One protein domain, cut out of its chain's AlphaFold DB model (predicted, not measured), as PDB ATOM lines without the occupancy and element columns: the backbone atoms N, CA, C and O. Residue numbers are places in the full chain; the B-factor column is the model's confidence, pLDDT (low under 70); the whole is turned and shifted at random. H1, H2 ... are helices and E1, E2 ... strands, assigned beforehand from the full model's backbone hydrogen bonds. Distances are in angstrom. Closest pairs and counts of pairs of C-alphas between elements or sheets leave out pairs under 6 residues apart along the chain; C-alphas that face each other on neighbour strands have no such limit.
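Overview. This is residues 5 to 48 of the 468 residues of an uncharacterized protein of Leptospira kirschneri serovar Pomona (UniProt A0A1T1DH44). A small twisted sheet of four strands zigzags from the short strands E1 and E2 to the longer E3 and E4; a short helix, H1, follows at the end of E4, and the chain then folds back beside E4, where residues 43 to 44 pair with it, to a last short helix, H2. The 44 printed residues hold E1, E2, E3, E4, H1 and H2 in that order, the sheet antiparallel in the order E1, E2, E3, E4. The class is mixed, helices and strands. The whole is compact and rounded, with a radius of gyration of the C-alphas of 10.0 A and spans of 23 by 22 by 17 A.

Arrangement. E1, residues 5 to 7, and E2, residues 10 to 12, form a hairpin, with N 6 and O 10 at 2.9 A. E2 and E3, residues 17 to 22, form a hairpin, with N 11 and O 19 at 2.8 A. E3 and E4, residues 26 to 31, form a hairpin, with N 18 and O 30 at 2.8 A. The four make a meander, each strand the antiparallel neighbour of the one before, and their lines turn by 70 degrees from edge to edge. Edge strands E1 and E4 are apart. H1, residues 32 to 37, only grazes the sheet with residues 32 to 35; the closest C-alphas of E3 and H1 are those of Trp 17 and Glu 32, 6.3 A apart. Residues 43 to 44 pair antiparallel with 28 to 29 of E4. H2, residues 45 to 48, only grazes the sheet with residues 45 to 47; the closest C-alphas of E4 and H2, of Ile 28 and Leu 45, are 5.4 A apart. H1 and H2 are apart. In H1, 1 of 2 O i to N i+4 pairs is within hydrogen-bond range; H2 is too short for such a pair.

Along the chain. E1 begins at C-alpha 5 (151.227, 88.687, 103.642). E3 is 15.0 A long and E4 16.5 A; E1 is 5.7 A, E2 7.2 A, H1 8.8 A and H2 5.1 A, ending at C-alpha 48 (161.777, 89.372, 84.318).

Size, cuts and confidence. The C-alphas of Gly 14 and Met 24, the two farthest apart, are 25.3 A from each other. The printed part has no cut and no long link. Mean pLDDT of the printed part is 86.1, that of H2 is 74, and no printed residue is under 70.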
ATOM      1  N   GLN A   5     152.014  89.787 104.177       87.06
ATOM      2  CA  GLN A   5     151.227  88.687 103.642       87.06
ATOM      3  C   GLN A   5     149.750  88.878 103.992       87.06
ATOM      4  O   GLN A   5     149.405  88.928 105.174       87.06
ATOM      5  N   LEU A   6     148.897  88.961 102.972       83.06
ATOM      6  CA  LEU A   6     147.442  89.013 103.127       83.06
ATOM      7  C   LEU A   6     146.863  87.600 103.217       83.06
ATOM      8  O   LEU A   6     146.089  87.293 104.121       83.06
ATOM      9  N   GLU A   7     147.299  86.729 102.305       86.06
ATOM     10  CA  GLU A   7     146.880  85.332 102.210       86.06
ATOM     11  C   GLU A   7     148.065  84.437 101.821       86.06
ATOM     12  O   GLU A   7     149.171  84.905 101.531       86.06
ATOM     13  N   THR A   8     147.870  83.116 101.847       82.69
ATOM     14  CA  THR A   8     148.926  82.190 101.411       82.69
ATOM     15  C   THR A   8     149.299  82.510  99.964       82.69
ATOM     16  O   THR A   8     148.431  82.523  99.104       82.69
ATOM     17  N   ASP A   9     150.581  82.787  99.723       86.50
ATOM     18  CA  ASP A   9     151.125  83.189  98.423       86.50
ATOM     19  C   ASP A   9     150.603  84.534  97.841       86.50
ATOM     20  O   ASP A   9     150.769  84.780  96.646       86.50
ATOM     21  N   LYS A  10     150.059  85.443  98.674       89.44
ATOM     22  CA  LYS A  10     149.640  86.808  98.286       89.44
ATOM     23  C   LYS A  10     150.111  87.876  99.280       89.44
ATOM     24  O   LYS A  10     149.849  87.780 100.481       89.44
ATOM     25  N   PHE A  11     150.784  88.911  98.781       90.50
ATOM     26  CA  PHE A  11     151.446  89.947  99.580       90.50
ATOM     27  C   PHE A  11     151.161  91.355  99.051       90.50
ATOM     28  O   PHE A  11     151.156  91.567  97.844       90.50
ATOM     29  N   GLU A  12     151.031  92.332  99.944       89.38
ATOM     30  CA  GLU A  12     150.887  93.757  99.614       89.38
ATOM     31  C   GLU A  12     152.020  94.594 100.223       89.38
ATOM     32  O   GLU A  12     152.631  94.198 101.218       89.38
ATOM     33  N   ASN A  13     152.302  95.775  99.671       87.38
ATOM     34  CA  ASN A  13     153.291  96.704 100.245       87.38
ATOM     35  C   ASN A  13     152.683  97.965 100.892       87.38
ATOM     36  O   ASN A  13     153.423  98.885 101.251       87.38
ATOM     37  N   GLY A  14     151.351  98.025 101.021       83.19
ATOM     38  CA  GLY A  14     150.618  99.171 101.572       83.19
ATOM     39  C   GLY A  14     150.575 100.411 100.667       83.19
ATOM     40  O   GLY A  14     150.195 101.485 101.122       83.19
ATOM     41  N   SER A  15     151.009 100.300  99.408       88.88
ATOM     42  CA  SER A  15     150.923 101.347  98.375       88.88
ATOM     43  C   SER A  15     150.193 100.846  97.123       88.88
ATOM     44  O   SER A  15     150.555 101.241  96.021       88.88
ATOM     45  N   GLY A  16     149.250  99.916  97.293       87.69
ATOM     46  CA  GLY A  16     148.442  99.332  96.221       87.69
ATOM     47  C   GLY A  16     149.137  98.289  95.344       87.69
ATOM     48  O   GLY A  16     148.495  97.693  94.489       87.69
ATOM     49  N   TRP A  17     150.429  98.007  95.544       91.62
ATOM     50  CA  TRP A  17     151.106  96.929  94.817       91.62
ATOM     51  C   TRP A  17     150.882  95.574  95.484       91.62
ATOM     52  O   TRP A  17     151.188  95.409  96.671       91.62
ATOM     53  N   ILE A  18     150.452  94.601  94.681       91.38
ATOM     54  CA  ILE A  18     150.186  93.217  95.059       91.38
ATOM     55  C   ILE A  18     151.151  92.276  94.333       91.38
ATOM     56  O   ILE A  18     151.319  92.336  93.114       91.38
ATOM     57  N   LEU A  19     151.775  91.385  95.102       90.00
ATOM     58  CA  LEU A  19     152.559  90.246  94.640       90.00
ATOM     59  C   LEU A  19     151.778  88.969  94.952       90.00
ATOM     60  O   LEU A  19     151.569  88.646  96.120       90.00
ATOM     61  N   GLU A  20     151.386  88.224  93.929       90.44
ATOM     62  CA  GLU A  20     150.577  87.013  94.073       90.44
ATOM     63  C   GLU A  20     151.168  85.867  93.256       90.44
ATOM     64  O   GLU A  20     151.802  86.079  92.220       90.44
ATOM     65  N   LYS A  21     150.985  84.635  93.723       87.88
ATOM     66  CA  LYS A  21     151.278  83.441  92.936       87.88
ATOM     67  C   LYS A  21     150.018  82.967  92.224       87.88
ATOM     68  O   LYS A  21     149.210  82.226  92.777       87.88
ATOM     69  N   ASP A  22     149.910  83.355  90.967       86.75
ATOM     70  CA  ASP A  22     148.858  82.903  90.078       86.75
ATOM     71  C   ASP A  22     149.042  81.425  89.679       86.75
ATOM     72  O   ASP A  22     150.160  80.922  89.497       86.75
ATOM     73  N   GLY A  23     147.922  80.715  89.529       81.56
ATOM     74  CA  GLY A  23     147.907  79.284  89.220       81.56
ATOM     75  C   GLY A  23     148.369  78.938  87.801       81.56
ATOM     76  O   GLY A  23     148.787  77.803  87.563       81.56
ATOM     77  N   MET A  24     148.312  79.889  86.867       83.06
ATOM     78  CA  MET A  24     148.680  79.707  85.463       83.06
ATOM     79  C   MET A  24     150.034  80.345  85.131       83.06
ATOM     80  O   MET A  24     150.834  79.741  84.416       83.06
ATOM     81  N   PHE A  25     150.313  81.530  85.674       81.06
ATOM     82  CA  PHE A  25     151.485  82.340  85.335       81.06
ATOM     83  C   PHE A  25     152.587  82.337  86.406       81.06
ATOM     84  O   PHE A  25     153.678  82.865  86.177       81.06
ATOM     85  N   GLY A  26     152.363  81.703  87.560       82.69
ATOM     86  CA  GLY A  26     153.314  81.721  88.669       82.69
ATOM     87  C   GLY A  26     153.320  83.078  89.373       82.69
ATOM     88  O   GLY A  26     152.274  83.683  89.559       82.69
ATOM     89  N   TRP A  27     154.481  83.567  89.812       87.44
ATOM     90  CA  TRP A  27     154.529  84.845  90.531       87.44
ATOM     91  C   TRP A  27     154.272  86.031  89.601       87.44
ATOM     92  O   TRP A  27     155.021  86.246  88.644       87.44
ATOM     93  N   ILE A  28     153.253  86.819  89.932       88.62
ATOM     94  CA  ILE A  28     152.829  88.023  89.223       88.62
ATOM     95  C   ILE A  28     152.879  89.243  90.151       88.62
ATOM     96  O   ILE A  28     152.653  89.132  91.355       88.62
ATOM     97  N   LEU A  29     153.185  90.412  89.588       90.88
ATOM     98  CA  LEU A  29     153.138  91.702  90.279       90.88
ATOM     99  C   LEU A  29     152.164  92.636  89.564       90.88
ATOM    100  O   LEU A  29     152.300  92.859  88.359       90.88
ATOM    101  N   TYR A  30     151.236  93.223  90.307       91.75
ATOM    102  CA  TYR A  30     150.262  94.173  89.779       91.75
ATOM    103  C   TYR A  30     149.921  95.254  90.803       91.75
ATOM    104  O   TYR A  30     150.348  95.185  91.954       91.75
ATOM    105  N   HIS A  31     149.207  96.287  90.366       94.06
ATOM    106  CA  HIS A  31     148.685  97.328  91.247       94.06
ATOM    107  C   HIS A  31     147.166  97.192  91.306       94.06
ATOM    108  O   HIS A  31     146.543  97.138  90.249       94.06
ATOM    109  N   GLU A  32     146.586  97.159  92.503       89.19
ATOM    110  CA  GLU A  32     145.160  96.885  92.734       89.19
ATOM    111  C   GLU A  32     144.256  97.854  91.960       89.19
ATOM    112  O   GLU A  32     143.505  97.419  91.096       89.19
ATOM    113  N   ASP A  33     144.461  99.166  92.123       89.06
ATOM    114  CA  ASP A  33     143.658 100.182  91.423       89.06
ATOM    115  C   ASP A  33     143.792 100.128  89.888       89.06
ATOM    116  O   ASP A  33     142.954 100.659  89.168       89.06
ATOM    117  N   ILE A  34     144.884  99.562  89.362       88.56
ATOM    118  CA  ILE A  34     145.087  99.457  87.911       88.56
ATOM    119  C   ILE A  34     144.420  98.192  87.381       88.56
ATOM    120  O   ILE A  34     143.830  98.238  86.308       88.56
ATOM    121  N   GLU A  35     144.512  97.089  88.122       87.75
ATOM    122  CA  GLU A  35     143.909  95.807  87.752       87.75
ATOM    123  C   GLU A  35     142.376  95.856  87.818       87.75
ATOM    124  O   GLU A  35     141.720  95.311  86.931       87.75
ATOM    125  N   ASP A  36     141.813  96.622  88.758       86.12
ATOM    126  CA  ASP A  36     140.371  96.889  88.835       86.12
ATOM    127  C   ASP A  36     139.843  97.643  87.593       86.12
ATOM    128  O   ASP A  36     138.751  97.354  87.088       86.12
ATOM    129  N   GLU A  37     140.619  98.595  87.062       92.31
ATOM    130  CA  GLU A  37     140.244  99.404  85.894       92.31
ATOM    131  C   GLU A  37     140.587  98.722  84.554       92.31
ATOM    132  O   GLU A  37     139.900  98.920  83.543       92.31
ATOM    133  N   PHE A  38     141.654  97.920  84.536       86.31
ATOM    134  CA  PHE A  38     142.155  97.184  83.380       86.31
ATOM    135  C   PHE A  38     142.432  95.722  83.767       86.31
ATOM    136  O   PHE A  38     143.509  95.407  84.272       86.31
ATOM    137  N   PRO A  39     141.502  94.799  83.467       84.94
ATOM    138  CA  PRO A  39     141.674  93.392  83.806       84.94
ATOM    139  C   PRO A  39     142.931  92.795  83.163       84.94
ATOM    140  O   PRO A  39     143.301  93.160  82.043       84.94
ATOM    141  N   ASP A  40     143.560  91.851  83.863       83.12
ATOM    142  CA  ASP A  40     144.772  91.137  83.440       83.12
ATOM    143  C   ASP A  40     146.022  92.024  83.242       83.12
ATOM    144  O   ASP A  40     146.993  91.623  82.589       83.12
ATOM    145  N   THR A  41     146.058  93.232  83.820       83.69
ATOM    146  CA  THR A  41     147.276  94.056  83.819       83.69
ATOM    147  C   THR A  41     148.213  93.666  84.953       83.69
ATOM    148  O   THR A  41     148.274  94.310  86.001       83.69
ATOM    149  N   PHE A  42     148.990  92.614  84.723       88.44
ATOM    150  CA  PHE A  42     150.020  92.155  85.647       88.44
ATOM    151  C   PHE A  42     151.336  91.867  84.924       88.44
ATOM    152  O   PHE A  42     151.383  91.574  83.729       88.44
ATOM    153  N   ILE A  43     152.437  91.955  85.666       87.12
ATOM    154  CA  ILE A  43     153.766  91.576  85.189       87.12
ATOM    155  C   ILE A  43     154.059  90.169  85.686       87.12
ATOM    156  O   ILE A  43     154.152  89.944  86.893       87.12
ATOM    157  N   VAL A  44     154.267  89.234  84.762       86.50
ATOM    158  CA  VAL A  44     154.764  87.896  85.092       86.50
ATOM    159  C   VAL A  44     156.233  88.008  85.484       86.50
ATOM    160  O   VAL A  44     157.101  88.331  84.674       86.50
ATOM    161  N   LEU A  45     156.541  87.741  86.750       80.88
ATOM    162  CA  LEU A  45     157.895  87.920  87.267       80.88
ATOM    163  C   LEU A  45     158.859  86.839  86.783       80.88
ATOM    164  O   LEU A  45     160.066  87.027  86.883       80.88
ATOM    165  N   ALA A  46     158.365  85.722  86.242       72.38
ATOM    166  CA  ALA A  46     159.219  84.735  85.590       72.38
ATOM    167  C   ALA A  46     159.898  85.292  84.330       72.38
ATOM    168  O   ALA A  46     161.075  85.005  84.109       72.38
ATOM    169  N   ASP A  47     159.203  86.153  83.584       72.00
ATOM    170  CA  ASP A  47     159.723  86.776  82.362       72.00
ATOM    171  C   ASP A  47     160.809  87.818  82.660       72.00
ATOM    172  O   ASP A  47     161.654  88.106  81.813       72.00
ATOM    173  N   LEU A  48     160.814  88.363  83.880       70.31
ATOM    174  CA  LEU A  48     161.777  89.372  84.318       70.31
ATOM    175  C   LEU A  48     162.893  88.785  85.201       70.31
ATOM    176  O   LEU A  48     164.047  89.203  85.109       70.31
TER     177      LEU A  48